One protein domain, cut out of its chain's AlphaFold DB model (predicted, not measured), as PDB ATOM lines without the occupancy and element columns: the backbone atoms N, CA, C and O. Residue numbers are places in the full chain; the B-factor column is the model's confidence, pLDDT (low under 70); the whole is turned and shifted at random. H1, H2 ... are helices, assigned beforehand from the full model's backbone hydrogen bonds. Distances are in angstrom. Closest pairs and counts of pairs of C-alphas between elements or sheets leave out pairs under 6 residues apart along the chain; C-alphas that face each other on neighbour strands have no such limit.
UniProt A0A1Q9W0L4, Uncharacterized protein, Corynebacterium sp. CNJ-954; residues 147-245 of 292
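This is residues 147 to 245 of the 292 residues of an uncharacterized protein of Corynebacterium sp. CNJ-954 (UniProt A0A1Q9W0L4). One long helix, H1, makes most of the length, and a small head of four short helices, H3 to H6, gathers round its first part, near residues 148 to 158. At the other end of H1 the short helix H2 folds back at a corner, and from there a thin link returns to the head, with residues 183 to 190 standing free. In the head H4 crosses H1, H3 and H6 pack on H4, and H5 folds back on H4 as a hairpin. The printed part has 99 residues with six named helices, H1 to H6 in order along the chain, and no named strand; the class is all helix. The whole is loose, with a radius of gyration of the C-alphas of 16.7 A, and elongated, spanning 51 by 26 by 26 A.

Begin with H1, residues 147 to 174, the hub, which touches five other helices. Near its last residues look for H2, residues 176 to 182: the two touch only at the corner, H1 with residues 171 to 173 alone, and the closest C-alphas, those of Ala 172 and Gly 178, are 4.3 A apart. Next find H3, residues 193 to 200, which touches residues 151 to 158 of H1, opposite ways at a steep tilt of 61 degrees; the closest C-alphas, those of Ala 154 and Ala 197, are 5.1 A apart. Then H4, residues 205 to 217, touches H1 about perpendicular, at 83 degrees, with the C-alphas of Ala 151 and Val 208 closest at 4.8 A. H4 also touches H3 with residues 205 to 209 alone, at a steep tilt of 57 degrees; the C-alphas of Asp 195 and Gly 205 come closest, at 4.0 A. H5, residues 219 to 226, forms a helical hairpin with H4, opposite ways at a shallow tilt of 34.7 degrees, only just short of steep; their closest C-alphas, those of Glu 215 and Phe 222, are 5.1 A apart. H5 touches H1 too, where the C-alphas of Gln 149 and Lys 226 are closest, at 5.0 A. Last comes H6, residues 232 to 242, which touches H4, the same way at a steep tilt of 47 degrees, with the C-alphas of Ala 211 and Pro 232 closest at 4.9 A. H6 and H1 only just touch, with 3 pairs of C-alphas within 8 A, the closest being those of Gly 148 and Pro 232 at 5.8 A. H2 is apart from H3, H4, H5 and H6. In H3, H4, H5 and H6 every O i to N i+4 pair is within hydrogen-bond range; in H1 it is 23 of 24 and in H2 2 of 3.

Find C-alpha 147 at (-130.654, -181.759, 299.352); from there H1 runs 40.8 A to C-alpha 174 at (-118.645, -193.117, 336.608). H2 and H3 are short, and H4 measures 18.3 A from C-alpha 205 to C-alpha 217. H5 is short again, and H6 runs 15.5 A to C-alpha 242 at (-136.445, -204.984, 294.707).

The two C-alphas farthest apart, those of Ala 177 and Pro 245, are 54.1 A from each other. The printed part has no cut. No link is long: the ten residues between H2 and H3 make a short link, and the other four links are tight. In the B-factor column look at residues 164 to 191, which are under 70; the mean pLDDT of the printed part is 78.9, and that of H2 is 48.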
ATOM      1  N   LYS A 147    -129.883-181.264 298.191       88.44
ATOM      2  CA  LYS A 147    -130.654-181.759 299.352       88.44
ATOM      3  C   LYS A 147    -130.419-183.251 299.631       88.44
ATOM      4  O   LYS A 147    -130.593-183.692 300.763       88.44
ATOM      5  N   GLY A 148    -130.050-184.027 298.607       89.19
ATOM      6  CA  GLY A 148    -129.693-185.437 298.752       89.19
ATOM      7  C   GLY A 148    -128.376-185.628 299.499       89.19
ATOM      8  O   GLY A 148    -128.331-186.405 300.447       89.19
ATOM      9  N   GLN A 149    -127.350-184.858 299.136       90.56
ATOM     10  CA  GLN A 149    -126.051-184.873 299.814       90.56
ATOM     11  C   GLN A 149    -126.170-184.393 301.260       90.56
ATOM     12  O   GLN A 149    -125.682-185.064 302.161       90.56
ATOM     13  N   LEU A 150    -126.913-183.308 301.504       90.12
ATOM     14  CA  LEU A 150    -127.198-182.831 302.863       90.12
ATOM     15  C   LEU A 150    -127.902-183.901 303.713       90.12
ATOM     16  O   LEU A 150    -127.611-184.045 304.894       90.12
ATOM     17  N   ALA A 151    -128.793-184.701 303.121       91.81
ATOM     18  CA  ALA A 151    -129.418-185.811 303.832       91.81
ATOM     19  C   ALA A 151    -128.442-186.956 304.146       91.81
ATOM     20  O   ALA A 151    -128.591-187.567 305.198       91.81
ATOM     21  N   ALA A 152    -127.462-187.243 303.284       92.88
ATOM     22  CA  ALA A 152    -126.414-188.225 303.577       92.88
ATOM     23  C   ALA A 152    -125.467-187.732 304.683       92.88
ATOM     24  O   ALA A 152    -125.215-188.463 305.635       92.88
ATOM     25  N   ILE A 153    -125.045-186.466 304.628       91.25
ATOM     26  CA  ILE A 153    -124.223-185.844 305.678       91.25
ATOM     27  C   ILE A 153    -124.980-185.846 307.016       91.25
ATOM     28  O   ILE A 153    -124.397-186.142 308.053       91.25
ATOM     29  N   ALA A 154    -126.299-185.617 307.012       91.25
ATOM     30  CA  ALA A 154    -127.114-185.715 308.226       91.25
ATOM     31  C   ALA A 154    -127.053-187.113 308.871       91.25
ATOM     32  O   ALA A 154    -127.081-187.214 310.095       91.25
ATOM     33  N   VAL A 155    -126.956-188.187 308.074       92.44
ATOM     34  CA  VAL A 155    -126.797-189.561 308.590       92.44
ATOM     35  C   VAL A 155    -125.439-189.733 309.270       92.44
ATOM     36  O   VAL A 155    -125.369-190.307 310.357       92.44
ATOM     37  N   GLU A 156    -124.369-189.206 308.674       89.81
ATOM     38  CA  GLU A 156    -123.020-189.264 309.251       89.81
ATOM     39  C   GLU A 156    -122.917-188.437 310.543       89.81
ATOM     40  O   GLU A 156    -122.379-188.915 311.543       89.81
ATOM     41  N   ILE A 157    -123.538-187.252 310.580       86.94
ATOM     42  CA  ILE A 157    -123.642-186.423 311.790       86.94
ATOM     43  C   ILE A 157    -124.444-187.136 312.882       86.94
ATOM     44  O   ILE A 157    -124.051-187.101 314.047       86.94
ATOM     45  N   GLU A 158    -125.555-187.798 312.539       86.81
ATOM     46  CA  GLU A 158    -126.345-188.578 313.500       86.81
ATOM     47  C   GLU A 158    -125.479-189.663 314.163       86.81
ATOM     48  O   GLU A 158    -125.509-189.822 315.384       86.81
ATOM     49  N   LYS A 159    -124.658-190.372 313.376       86.00
ATOM     50  CA  LYS A 159    -123.715-191.380 313.887       86.00
ATOM     51  C   LYS A 159    -122.642-190.766 314.776       86.00
ATOM     52  O   LYS A 159    -122.384-191.296 315.855       86.00
ATOM     53  N   TRP A 160    -122.047-189.657 314.344       80.25
ATOM     54  CA  TRP A 160    -121.033-188.937 315.112       80.25
ATOM     55  C   TRP A 160    -121.572-188.506 316.476       80.25
ATOM     56  O   TRP A 160    -121.010-188.846 317.515       80.25
ATOM     57  N   LYS A 161    -122.748-187.876 316.491       77.31
ATOM     58  CA  LYS A 161    -123.434-187.483 317.723       77.31
ATOM     59  C   LYS A 161    -123.796-188.662 318.611       77.31
ATOM     60  O   LYS A 161    -123.708-188.536 319.826       77.31
ATOM     61  N   ALA A 162    -124.201-189.797 318.043       77.12
ATOM     62  CA  ALA A 162    -124.503-190.992 318.827       77.12
ATOM     63  C   ALA A 162    -123.253-191.550 319.529       77.12
ATOM     64  O   ALA A 162    -123.337-191.962 320.687       77.12
ATOM     65  N   VAL A 163    -122.096-191.531 318.856       70.19
ATOM     66  CA  VAL A 163    -120.805-191.896 319.461       70.19
ATOM     67  C   VAL A 163    -120.467-190.938 320.605       70.19
ATOM     68  O   VAL A 163    -120.171-191.395 321.708       70.19
ATOM     69  N   GLU A 164    -120.592-189.630 320.384       67.06
ATOM     70  CA  GLU A 164    -120.311-188.609 321.401       67.06
ATOM     71  C   GLU A 164    -121.278-188.677 322.594       67.06
ATOM     72  O   GLU A 164    -120.856-188.651 323.748       67.06
ATOM     73  N   ALA A 165    -122.578-188.856 322.349       66.25
ATOM     74  CA  ALA A 165    -123.579-189.025 323.401       66.25
ATOM     75  C   ALA A 165    -123.314-190.277 324.249       66.25
ATOM     76  O   ALA A 165    -123.445-190.236 325.471       66.25
ATOM     77  N   LYS A 166    -122.886-191.381 323.620       64.44
ATOM     78  CA  LYS A 166    -122.509-192.604 324.335       64.44
ATOM     79  C   LYS A 166    -121.264-192.392 325.197       64.44
ATOM     80  O   LYS A 166    -121.259-192.848 326.337       64.44
ATOM     81  N   LYS A 167    -120.245-191.683 324.696       62.22
ATOM     82  CA  LYS A 167    -119.067-191.306 325.499       62.22
ATOM     83  C   LYS A 167    -119.480-190.500 326.733       62.22
ATOM     84  O   LYS A 167    -119.102-190.861 327.844       62.22
ATOM     85  N   ARG A 168    -120.349-189.496 326.558       60.53
ATOM     86  CA  ARG A 168    -120.889-188.692 327.671       60.53
ATOM     87  C   ARG A 168    -121.665-189.528 328.682       60.53
ATOM     88  O   ARG A 168    -121.516-189.324 329.879       60.53
ATOM     89  N   GLN A 169    -122.489-190.469 328.222       57.59
ATOM     90  CA  GLN A 169    -123.269-191.324 329.114       57.59
ATOM     91  C   GLN A 169    -122.378-192.244 329.954       57.59
ATOM     92  O   GLN A 169    -122.626-192.393 331.147       57.59
ATOM     93  N   VAL A 170    -121.367-192.866 329.339       56.09
ATOM     94  CA  VAL A 170    -120.432-193.764 330.035       56.09
ATOM     95  C   VAL A 170    -119.721-193.020 331.152       56.09
ATOM     96  O   VAL A 170    -119.719-193.471 332.292       56.09
ATOM     97  N   ALA A 171    -119.196-191.846 330.852       52.94
ATOM     98  CA  ALA A 171    -118.454-191.098 331.839       52.94
ATOM     99  C   ALA A 171    -119.402-190.421 332.873       52.94
ATOM    100  O   ALA A 171    -119.084-190.315 334.052       52.94
ATOM    101  N   ALA A 172    -120.665-190.107 332.537       55.41
ATOM    102  CA  ALA A 172    -121.652-189.666 333.541       55.41
ATOM    103  C   ALA A 172    -122.048-190.778 334.534       55.41
ATOM    104  O   ALA A 172    -122.512-190.488 335.636       55.41
ATOM    105  N   GLN A 173    -121.891-192.054 334.163       54.28
ATOM    106  CA  GLN A 173    -122.155-193.189 335.054       54.28
ATOM    107  C   GLN A 173    -121.053-193.402 336.094       54.28
ATOM    108  O   GLN A 173    -121.339-193.972 337.153       54.28
ATOM    109  N   ASN A 174    -119.846-192.932 335.804       53.78
ATOM    110  CA  ASN A 174    -118.645-193.117 336.608       53.78
ATOM    111  C   ASN A 174    -118.342-191.911 337.527       53.78
ATOM    112  O   ASN A 174    -117.565-192.051 338.469       53.78
ATOM    113  N   ASN A 175    -119.040-190.782 337.348       54.75
ATOM    114  CA  ASN A 175    -118.934-189.589 338.192       54.75
ATOM    115  C   ASN A 175    -120.243-189.319 338.981       54.75
ATOM    116  O   ASN A 175    -121.324-189.217 338.394       54.75
ATOM    117  N   GLU A 176    -120.176-189.174 340.314       51.72
ATOM    118  CA  GLU A 176    -121.356-188.911 341.170       51.72
ATOM    119  C   GLU A 176    -122.061-187.587 340.824       51.72
ATOM    120  O   GLU A 176    -123.293-187.524 340.845       51.72
ATOM    121  N   ALA A 177    -121.311-186.559 340.415       51.12
ATOM    122  CA  ALA A 177    -121.873-185.285 339.960       51.12
ATOM    123  C   ALA A 177    -122.567-185.405 338.586       51.12
ATOM    124  O   ALA A 177    -123.566-184.731 338.328       51.12
ATOM    125  N   GLY A 178    -122.091-186.312 337.722       47.34
ATOM    126  CA  GLY A 178    -122.675-186.586 336.406       47.34
ATOM    127  C   GLY A 178    -124.050-187.254 336.488       47.34
ATOM    128  O   GLY A 178    -124.947-186.928 335.706       47.34
ATOM    129  N   ARG A 179    -124.264-188.117 337.491       47.53
ATOM    130  CA  ARG A 179    -125.569-188.753 337.752       47.53
ATOM    131  C   ARG A 179    -126.656-187.743 338.137       47.53
ATOM    132  O   ARG A 179    -127.782-187.876 337.666       47.53
ATOM    133  N   ALA A 180    -126.317-186.717 338.922       43.34
ATOM    134  CA  ALA A 180    -127.261-185.686 339.373       43.34
ATOM    135  C   ALA A 180    -127.699-184.716 338.254       43.34
ATOM    136  O   ALA A 180    -128.801-184.167 338.297       43.34
ATOM    137  N   VAL A 181    -126.863-184.519 337.225       45.75
ATOM    138  CA  VAL A 181    -127.192-183.674 336.062       45.75
ATOM    139  C   VAL A 181    -128.182-184.377 335.130       45.75
ATOM    140  O   VAL A 181    -129.132-183.748 334.671       45.75
ATOM    141  N   VAL A 182    -128.036-185.691 334.909       47.31
ATOM    142  CA  VAL A 182    -128.979-186.485 334.091       47.31
ATOM    143  C   VAL A 182    -130.401-186.453 334.665       47.31
ATOM    144  O   VAL A 182    -131.367-186.474 333.905       47.31
ATOM    145  N   GLU A 183    -130.540-186.338 335.988       39.78
ATOM    146  CA  GLU A 183    -131.834-186.254 336.677       39.78
ATOM    147  C   GLU A 183    -132.569-184.914 336.458       39.78
ATOM    148  O   GLU A 183    -133.791-184.861 336.584       39.78
ATOM    149  N   ASN A 184    -131.850-183.846 336.084       37.25
ATOM    150  CA  ASN A 184    -132.391-182.489 335.920       37.25
ATOM    151  C   ASN A 184    -132.424-181.979 334.471       37.25
ATOM    152  O   ASN A 184    -132.861-180.848 334.235       37.25
ATOM    153  N   LEU A 185    -132.003-182.773 333.479       36.41
ATOM    154  CA  LEU A 185    -132.255-182.400 332.089       36.41
ATOM    155  C   LEU A 185    -133.756-182.556 331.801       36.41
ATOM    156  O   LEU A 185    -134.304-183.642 332.014       36.41
ATOM    157  N   PRO A 186    -134.440-181.523 331.270       33.56
ATOM    158  CA  PRO A 186    -135.770-181.735 330.724       33.56
ATOM    159  C   PRO A 186    -135.643-182.844 329.682       33.56
ATOM    160  O   PRO A 186    -134.749-182.779 328.836       33.56
ATOM    161  N   GLN A 187    -136.501-183.864 329.762       40.28
ATOM    162  CA  GLN A 187    -136.636-184.884 328.724       40.28
ATOM    163  C   GLN A 187    -136.887-184.154 327.406       40.28
ATOM    164  O   GLN A 187    -138.006-183.725 327.120       40.28
ATOM    165  N   GLN A 188    -135.802-183.906 326.665       43.38
ATOM    166  CA  GLN A 188    -135.832-183.174 325.413       43.38
ATOM    167  C   GLN A 188    -136.844-183.887 324.530       43.38
ATOM    168  O   GLN A 188    -136.860-185.115 324.447       43.38
ATOM    169  N   ALA A 189    -137.757-183.084 323.985       39.66
ATOM    170  CA  ALA A 189    -138.940-183.509 323.262       39.66
ATOM    171  C   ALA A 189    -138.668-184.706 322.340       39.66
ATOM    172  O   ALA A 189    -137.585-184.808 321.777       39.66
ATOM    173  N   ASN A 190    -139.684-185.552 322.142       45.81
ATOM    174  CA  ASN A 190    -139.735-186.765 321.303       45.81
ATOM    175  C   ASN A 190    -139.341-186.591 319.803       45.81
ATOM    176  O   ASN A 190    -139.855-187.302 318.934       45.81
ATOM    177  N   ALA A 191    -138.485-185.635 319.447       57.03
ATOM    178  CA  ALA A 191    -137.883-185.487 318.138       57.03
ATOM    179  C   ALA A 191    -136.919-186.653 317.892       57.03
ATOM    180  O   ALA A 191    -136.058-186.971 318.710       57.03
ATOM    181  N   ARG A 192    -137.075-187.330 316.752       78.75
ATOM    182  CA  ARG A 192    -136.167-188.415 316.370       78.75
ATOM    183  C   ARG A 192    -134.808-187.813 316.011       78.75
ATOM    184  O   ARG A 192    -134.770-186.757 315.388       78.75
ATOM    185  N   ALA A 193    -133.716-188.529 316.281       83.25
ATOM    186  CA  ALA A 193    -132.357-188.083 315.946       83.25
ATOM    187  C   ALA A 193    -132.206-187.649 314.469       83.25
ATOM    188  O   ALA A 193    -131.580-186.637 314.169       83.25
ATOM    189  N   SER A 194    -132.880-188.344 313.546       83.44
ATOM    190  CA  SER A 194    -132.889-187.979 312.123       83.44
ATOM    191  C   SER A 194    -133.629-186.669 311.815       83.44
ATOM    192  O   SER A 194    -133.336-186.026 310.810       83.44
ATOM    193  N   ASP A 195    -134.614-186.283 312.632       86.25
ATOM    194  CA  ASP A 195    -135.311-185.002 312.491       86.25
ATOM    195  C   ASP A 195    -134.423-183.851 313.013       86.25
ATOM    196  O   ASP A 195    -134.357-182.807 312.367       86.25
ATOM    197  N   GLU A 196    -133.670-184.061 314.101       85.50
ATOM    198  CA  GLU A 196    -132.681-183.100 314.623       85.50
ATOM    199  C   GLU A 196    -131.513-182.891 313.644       85.50
ATOM    200  O   GLU A 196    -131.222-181.761 313.256       85.50
ATOM    201  N   ALA A 197    -130.878-183.976 313.187       85.69
ATOM    202  CA  ALA A 197    -129.785-183.905 312.216       85.69
ATOM    203  C   ALA A 197    -130.249-183.300 310.880       85.69
ATOM    204  O   ALA A 197    -129.532-182.518 310.258       85.69
ATOM    205  N   GLY A 198    -131.481-183.613 310.460       86.94
ATOM    206  CA  GLY A 198    -132.089-182.997 309.286       86.94
ATOM    207  C   GLY A 198    -132.279-181.490 309.447       86.94
ATOM    208  O   GLY A 198    -131.933-180.736 308.540       86.94
ATOM    209  N   ALA A 199    -132.760-181.036 310.609       87.31
ATOM    210  CA  ALA A 199    -132.937-179.615 310.896       87.31
ATOM    211  C   ALA A 199    -131.611-178.838 310.844       87.31
ATOM    212  O   ALA A 199    -131.580-177.749 310.273       87.31
ATOM    213  N   MET A 200    -130.514-179.421 311.346       82.94
ATOM    214  CA  MET A 200    -129.173-178.810 311.288       82.94
ATOM    215  C   MET A 200    -128.689-178.542 309.864       82.94
ATOM    216  O   MET A 200    -127.964-177.579 309.633       82.94
ATOM    217  N   LEU A 201    -129.110-179.375 308.913       85.69
ATOM    218  CA  LEU A 201    -128.737-179.262 307.506       85.69
ATOM    219  C   LEU A 201    -129.887-178.786 306.607       85.69
ATOM    220  O   LEU A 201    -129.816-178.924 305.386       85.69
ATOM    221  N   GLY A 202    -130.967-178.242 307.178       86.81
ATOM    222  CA  GLY A 202    -132.098-177.711 306.411       86.81
ATOM    223  C   GLY A 202    -132.826-178.747 305.537       86.81
ATOM    224  O   GLY A 202    -133.434-178.390 304.524       86.81
ATOM    225  N   VAL A 203    -132.781-180.033 305.900       90.00
ATOM    226  CA  VAL A 203    -133.453-181.130 305.187       90.00
ATOM    227  C   VAL A 203    -134.508-181.810 306.054       90.00
ATOM    228  O   VAL A 203    -134.430-181.858 307.277       90.00
ATOM    229  N   SER A 204    -135.532-182.382 305.416       92.06
ATOM    230  CA  SER A 204    -136.552-183.131 306.157       92.06
ATOM    231  C   SER A 204    -135.961-184.402 306.773       92.06
ATOM    232  O   SER A 204    -135.269-185.155 306.081       92.06
ATOM    233  N   GLY A 205    -136.334-184.732 308.011       91.75
ATOM    234  CA  GLY A 205    -135.904-185.987 308.635       91.75
ATOM    235  C   GLY A 205    -136.390-187.244 307.902       91.75
ATOM    236  O   GLY A 205    -135.800-188.313 308.036       91.75
ATOM    237  N   ARG A 206    -137.413-187.139 307.036       92.81
ATOM    238  CA  ARG A 206    -137.781-188.221 306.104       92.81
ATOM    239  C   ARG A 206    -136.666-188.517 305.102       92.81
ATOM    240  O   ARG A 206    -136.378-189.685 304.873       92.81
ATOM    241  N   SER A 207    -136.047-187.481 304.542       93.38
ATOM    242  CA  SER A 207    -134.921-187.633 303.614       93.38
ATOM    243  C   SER A 207    -133.725-188.284 304.305       93.38
ATOM    244  O   SER A 207    -133.102-189.166 303.724       93.38
ATOM    245  N   VAL A 208    -133.457-187.903 305.560       94.50
ATOM    246  CA  VAL A 208    -132.404-188.510 306.392       94.50
ATOM    247  C   VAL A 208    -132.697-189.991 306.645       94.50
ATOM    248  O   VAL A 208    -131.828-190.832 306.455       94.50
ATOM    249  N   ARG A 209    -133.943-190.351 306.981       94.62
ATOM    250  CA  ARG A 209    -134.346-191.759 307.163       94.62
ATOM    251  C   ARG A 209    -134.234-192.593 305.890       94.62
ATOM    252  O   ARG A 209    -133.799-193.737 305.963       94.62
ATOM    253  N   ASP A 210    -134.639-192.049 304.742       95.94
ATOM    254  CA  ASP A 210    -134.479-192.741 303.460       95.94
ATOM    255  C   ASP A 210    -132.986-192.950 303.147       95.94
ATOM    256  O   ASP A 210    -132.606-194.058 302.785       95.94
ATOM    257  N   ALA A 211    -132.131-191.944 303.371       96.19
ATOM    258  CA  ALA A 211    -130.679-192.069 303.207       96.19
ATOM    259  C   ALA A 211    -130.075-193.113 304.163       96.19
ATOM    260  O   ALA A 211    -129.321-193.976 303.725       96.19
ATOM    261  N   LYS A 212    -130.477-193.103 305.440       95.62
ATOM    262  CA  LYS A 212    -130.056-194.078 306.458       95.62
ATOM    263  C   LYS A 212    -130.458-195.508 306.095       95.62
ATOM    264  O   LYS A 212    -129.693-196.441 306.301       95.62
ATOM    265  N   TYR A 213    -131.655-195.692 305.537       95.38
ATOM    266  CA  TYR A 213    -132.102-197.000 305.057       95.38
ATOM    267  C   TYR A 213    -131.252-197.500 303.883       95.38
ATOM    268  O   TYR A 213    -130.890-198.676 303.854       95.38
ATOM    269  N   VAL A 214    -130.919-196.611 302.938       96.44
ATOM    270  CA  VAL A 214    -130.020-196.939 301.822       96.44
ATOM    271  C   VAL A 214    -128.650-197.333 302.358       96.44
ATOM    272  O   VAL A 214    -128.189-198.412 302.033       96.44
ATOM    273  N   GLU A 215    -128.052-196.539 303.244       96.12
ATOM    274  CA  GLU A 215    -126.750-196.837 303.855       96.12
ATOM    275  C   GLU A 215    -126.690-198.228 304.503       96.12
ATOM    276  O   GLU A 215    -125.719-198.957 304.336       96.12
ATOM    277  N   GLN A 216    -127.741-198.610 305.230       93.25
ATOM    278  CA  GLN A 216    -127.799-199.892 305.936       93.25
ATOM    279  C   GLN A 216    -128.019-201.095 305.014       93.25
ATOM    280  O   GLN A 216    -127.654-202.209 305.379       93.25
ATOM    281  N   THR A 217    -128.653-200.887 303.859       94.81
ATOM    282  CA  THR A 217    -129.095-201.981 302.977       94.81
ATOM    283  C   THR A 217    -128.222-202.115 301.728       94.81
ATOM    284  O   THR A 217    -128.049-203.216 301.216       94.81
ATOM    285  N   ASP A 218    -127.687-201.002 301.235       95.50
ATOM    286  CA  ASP A 218    -126.882-200.888 300.019       95.50
ATOM    287  C   ASP A 218    -125.877-199.718 300.165       95.50
ATOM    288  O   ASP A 218    -126.147-198.588 299.731       95.50
ATOM    289  N   PRO A 219    -124.715-199.965 300.805       95.25
ATOM    290  CA  PRO A 219    -123.684-198.945 301.005       95.25
ATOM    291  C   PRO A 219    -123.149-198.338 299.698       95.25
ATOM    292  O   PRO A 219    -122.853-197.146 299.652       95.25
ATOM    293  N   GLU A 220    -123.076-199.109 298.608       95.38
ATOM    294  CA  GLU A 220    -122.623-198.591 297.307       95.38
ATOM    295  C   GLU A 220    -123.611-197.569 296.728       95.38
ATOM    296  O   GLU A 220    -123.220-196.553 296.144       95.38
ATOM    297  N   MET A 221    -124.915-197.799 296.897       95.06
ATOM    298  CA  MET A 221    -125.941-196.824 296.531       95.06
ATOM    299  C   MET A 221    -125.888-195.576 297.419       95.06
ATOM    300  O   MET A 221    -126.202-194.484 296.944       95.06
ATOM    301  N   PHE A 222    -125.479-195.708 298.681       95.81
ATOM    302  CA  PHE A 222    -125.301-194.567 299.577       95.81
ATOM    303  C   PHE A 222    -124.151-193.654 299.137       95.81
ATOM    304  O   PHE A 222    -124.330-192.435 299.097       95.81
ATOM    305  N   GLU A 223    -123.032-194.210 298.669       94.19
ATOM    306  CA  GLU A 223    -121.942-193.411 298.090       94.19
ATOM    307  C   GLU A 223    -122.400-192.610 296.857       94.19
ATOM    308  O   GLU A 223    -122.021-191.453 296.673       94.19
ATOM    309  N   LYS A 224    -123.335-193.146 296.060       93.94
ATOM    310  CA  LYS A 224    -123.959-192.390 294.954       93.94
ATOM    311  C   LYS A 224    -124.831-191.228 295.441       93.94
ATOM    312  O   LYS A 224    -124.962-190.230 294.730       93.94
ATOM    313  N   ILE A 225    -125.425-191.326 296.633       94.25
ATOM    314  CA  ILE A 225    -126.140-190.205 297.263       94.25
ATOM    315  C   ILE A 225    -125.137-189.134 297.709       94.25
ATOM    316  O   ILE A 225    -125.357-187.954 297.430       94.25
ATOM    317  N   LYS A 226    -124.018-189.527 298.337       91.31
ATOM    318  CA  LYS A 226    -122.934-188.610 298.751       91.31
ATOM    319  C   LYS A 226    -122.298-187.881 297.566       91.31
ATOM    320  O   LYS A 226    -122.036-186.681 297.638       91.31
ATOM    321  N   ALA A 227    -122.164-188.568 296.437       89.25
ATOM    322  CA  ALA A 227    -121.714-187.983 295.177       89.25
ATOM    323  C   ALA A 227    -122.780-187.116 294.469       89.25
ATOM    324  O   ALA A 227    -122.527-186.602 293.384       89.25
ATOM    325  N   GLY A 228    -123.991-186.975 295.027       89.81
ATOM    326  CA  GLY A 228    -125.074-186.183 294.432       89.81
ATOM    327  C   GLY A 228    -125.709-186.798 293.180       89.81
ATOM    328  O   GLY A 228    -126.504-186.142 292.511       89.81
ATOM    329  N   GLN A 229    -125.404-188.057 292.866       92.06
ATOM    330  CA  GLN A 229    -125.855-188.734 291.646       92.06
ATOM    331  C   GLN A 229    -127.288-189.270 291.766       92.06
ATOM    332  O   GLN A 229    -127.991-189.413 290.764       92.06
ATOM    333  N   VAL A 230    -127.736-189.601 292.984       93.75
ATOM    334  CA  VAL A 230    -129.062-190.184 293.238       93.75
ATOM    335  C   VAL A 230    -129.718-189.533 294.455       93.75
ATOM    336  O   VAL A 230    -129.092-189.324 295.488       93.75
ATOM    337  N   ALA A 231    -131.016-189.239 294.354       95.69
ATOM    338  CA  ALA A 231    -131.798-188.754 295.489       95.69
ATOM    339  C   ALA A 231    -132.096-189.887 296.501       95.69
ATOM    340  O   ALA A 231    -132.484-190.982 296.072       95.69
ATOM    341  N   PRO A 232    -132.053-189.627 297.824       95.00
ATOM    342  CA  PRO A 232    -132.312-190.634 298.857       95.00
ATOM    343  C   PRO A 232    -133.635-191.381 298.685       95.00
ATOM    344  O   PRO A 232    -133.690-192.603 298.783       95.00
ATOM    345  N   SER A 233    -134.708-190.658 298.359       95.56
ATOM    346  CA  SER A 233    -136.041-191.237 298.177       95.56
ATOM    347  C   SER A 233    -136.113-192.189 296.980       95.56
ATOM    348  O   SER A 233    -136.770-193.228 297.054       95.56
ATOM    349  N   ALA A 234    -135.425-191.863 295.883       95.50
ATOM    350  CA  ALA A 234    -135.372-192.696 294.688       95.50
ATOM    351  C   ALA A 234    -134.550-193.969 294.933       95.50
ATOM    352  O   ALA A 234    -134.990-195.055 294.558       95.50
ATOM    353  N   ALA A 235    -133.399-193.844 295.601       95.81
ATOM    354  CA  ALA A 235    -132.579-194.981 296.012       95.81
ATOM    355  C   ALA A 235    -133.349-195.910 296.968       95.81
ATOM    356  O   ALA A 235    -133.496-197.099 296.687       95.81
ATOM    357  N   ALA A 236    -133.949-195.360 298.027       95.75
ATOM    358  CA  ALA A 236    -134.740-196.129 298.983       95.75
ATOM    359  C   ALA A 236    -135.930-196.832 298.315       95.75
ATOM    360  O   ALA A 236    -136.237-197.978 298.641       95.75
ATOM    361  N   LYS A 237    -136.599-196.174 297.358       95.75
ATOM    362  CA  LYS A 237    -137.680-196.790 296.584       95.75
ATOM    363  C   LYS A 237    -137.180-197.989 295.774       95.75
ATOM    364  O   LYS A 237    -137.819-199.031 295.831       95.75
ATOM    365  N   LYS A 238    -136.048-197.865 295.070       94.44
ATOM    366  CA  LYS A 238    -135.472-198.975 294.290       94.44
ATOM    367  C   LYS A 238    -135.186-200.196 295.162       94.44
ATOM    368  O   LYS A 238    -135.574-201.296 294.791       94.44
ATOM    369  N   ILE A 239    -134.580-199.990 296.331       93.94
ATOM    370  CA  ILE A 239    -134.282-201.073 297.279       93.94
ATOM    371  C   ILE A 239    -135.581-201.718 297.785       93.94
ATOM    372  O   ILE A 239    -135.722-202.937 297.756       93.94
ATOM    373  N   ARG A 240    -136.573-200.908 298.183       92.44
ATOM    374  CA  ARG A 240    -137.883-201.404 298.645       92.44
ATOM    375  C   ARG A 240    -138.630-202.180 297.566       92.44
ATOM    376  O   ARG A 240    -139.277-203.171 297.880       92.44
ATOM    377  N   ASP A 241    -138.582-201.718 296.321       90.94
ATOM    378  CA  ASP A 241    -139.252-202.378 295.202       90.94
ATOM    379  C   ASP A 241    -138.544-203.688 294.820       90.94
ATOM    380  O   ASP A 241    -139.227-204.665 294.532       90.94
ATOM    381  N   ALA A 242    -137.211-203.749 294.905       87.00
ATOM    382  CA  ALA A 242    -136.445-204.984 294.707       87.00
ATOM    383  C   ALA A 242    -136.660-206.016 295.830       87.00
ATOM    384  O   ALA A 242    -136.578-207.216 295.585       87.00
ATOM    385  N   ALA A 243    -136.956-205.559 297.051       83.00
ATOM    386  CA  ALA A 243    -137.243-206.421 298.197       83.00
ATOM    387  C   ALA A 243    -138.686-206.963 298.223       83.00
ATOM    388  O   ALA A 243    -138.989-207.851 299.023       83.00
ATOM    389  N   LYS A 244    -139.598-206.436 297.391       80.94
ATOM    390  CA  LYS A 244    -140.964-206.966 297.313       80.94
ATOM    391  C   LYS A 244    -140.940-208.337 296.632       80.94
ATOM    392  O   LYS A 244    -140.331-208.464 295.569       80.94
ATOM    393  N   PRO A 245    -141.622-209.352 297.194       71.75
ATOM    394  CA  PRO A 245    -141.795-210.617 296.498       71.75
ATOM    395  C   PRO A 245    -142.486-210.369 295.153       71.75
ATOM    396  O   PRO A 245    -143.317-209.464 295.032       71.75
TER     397      PRO A 245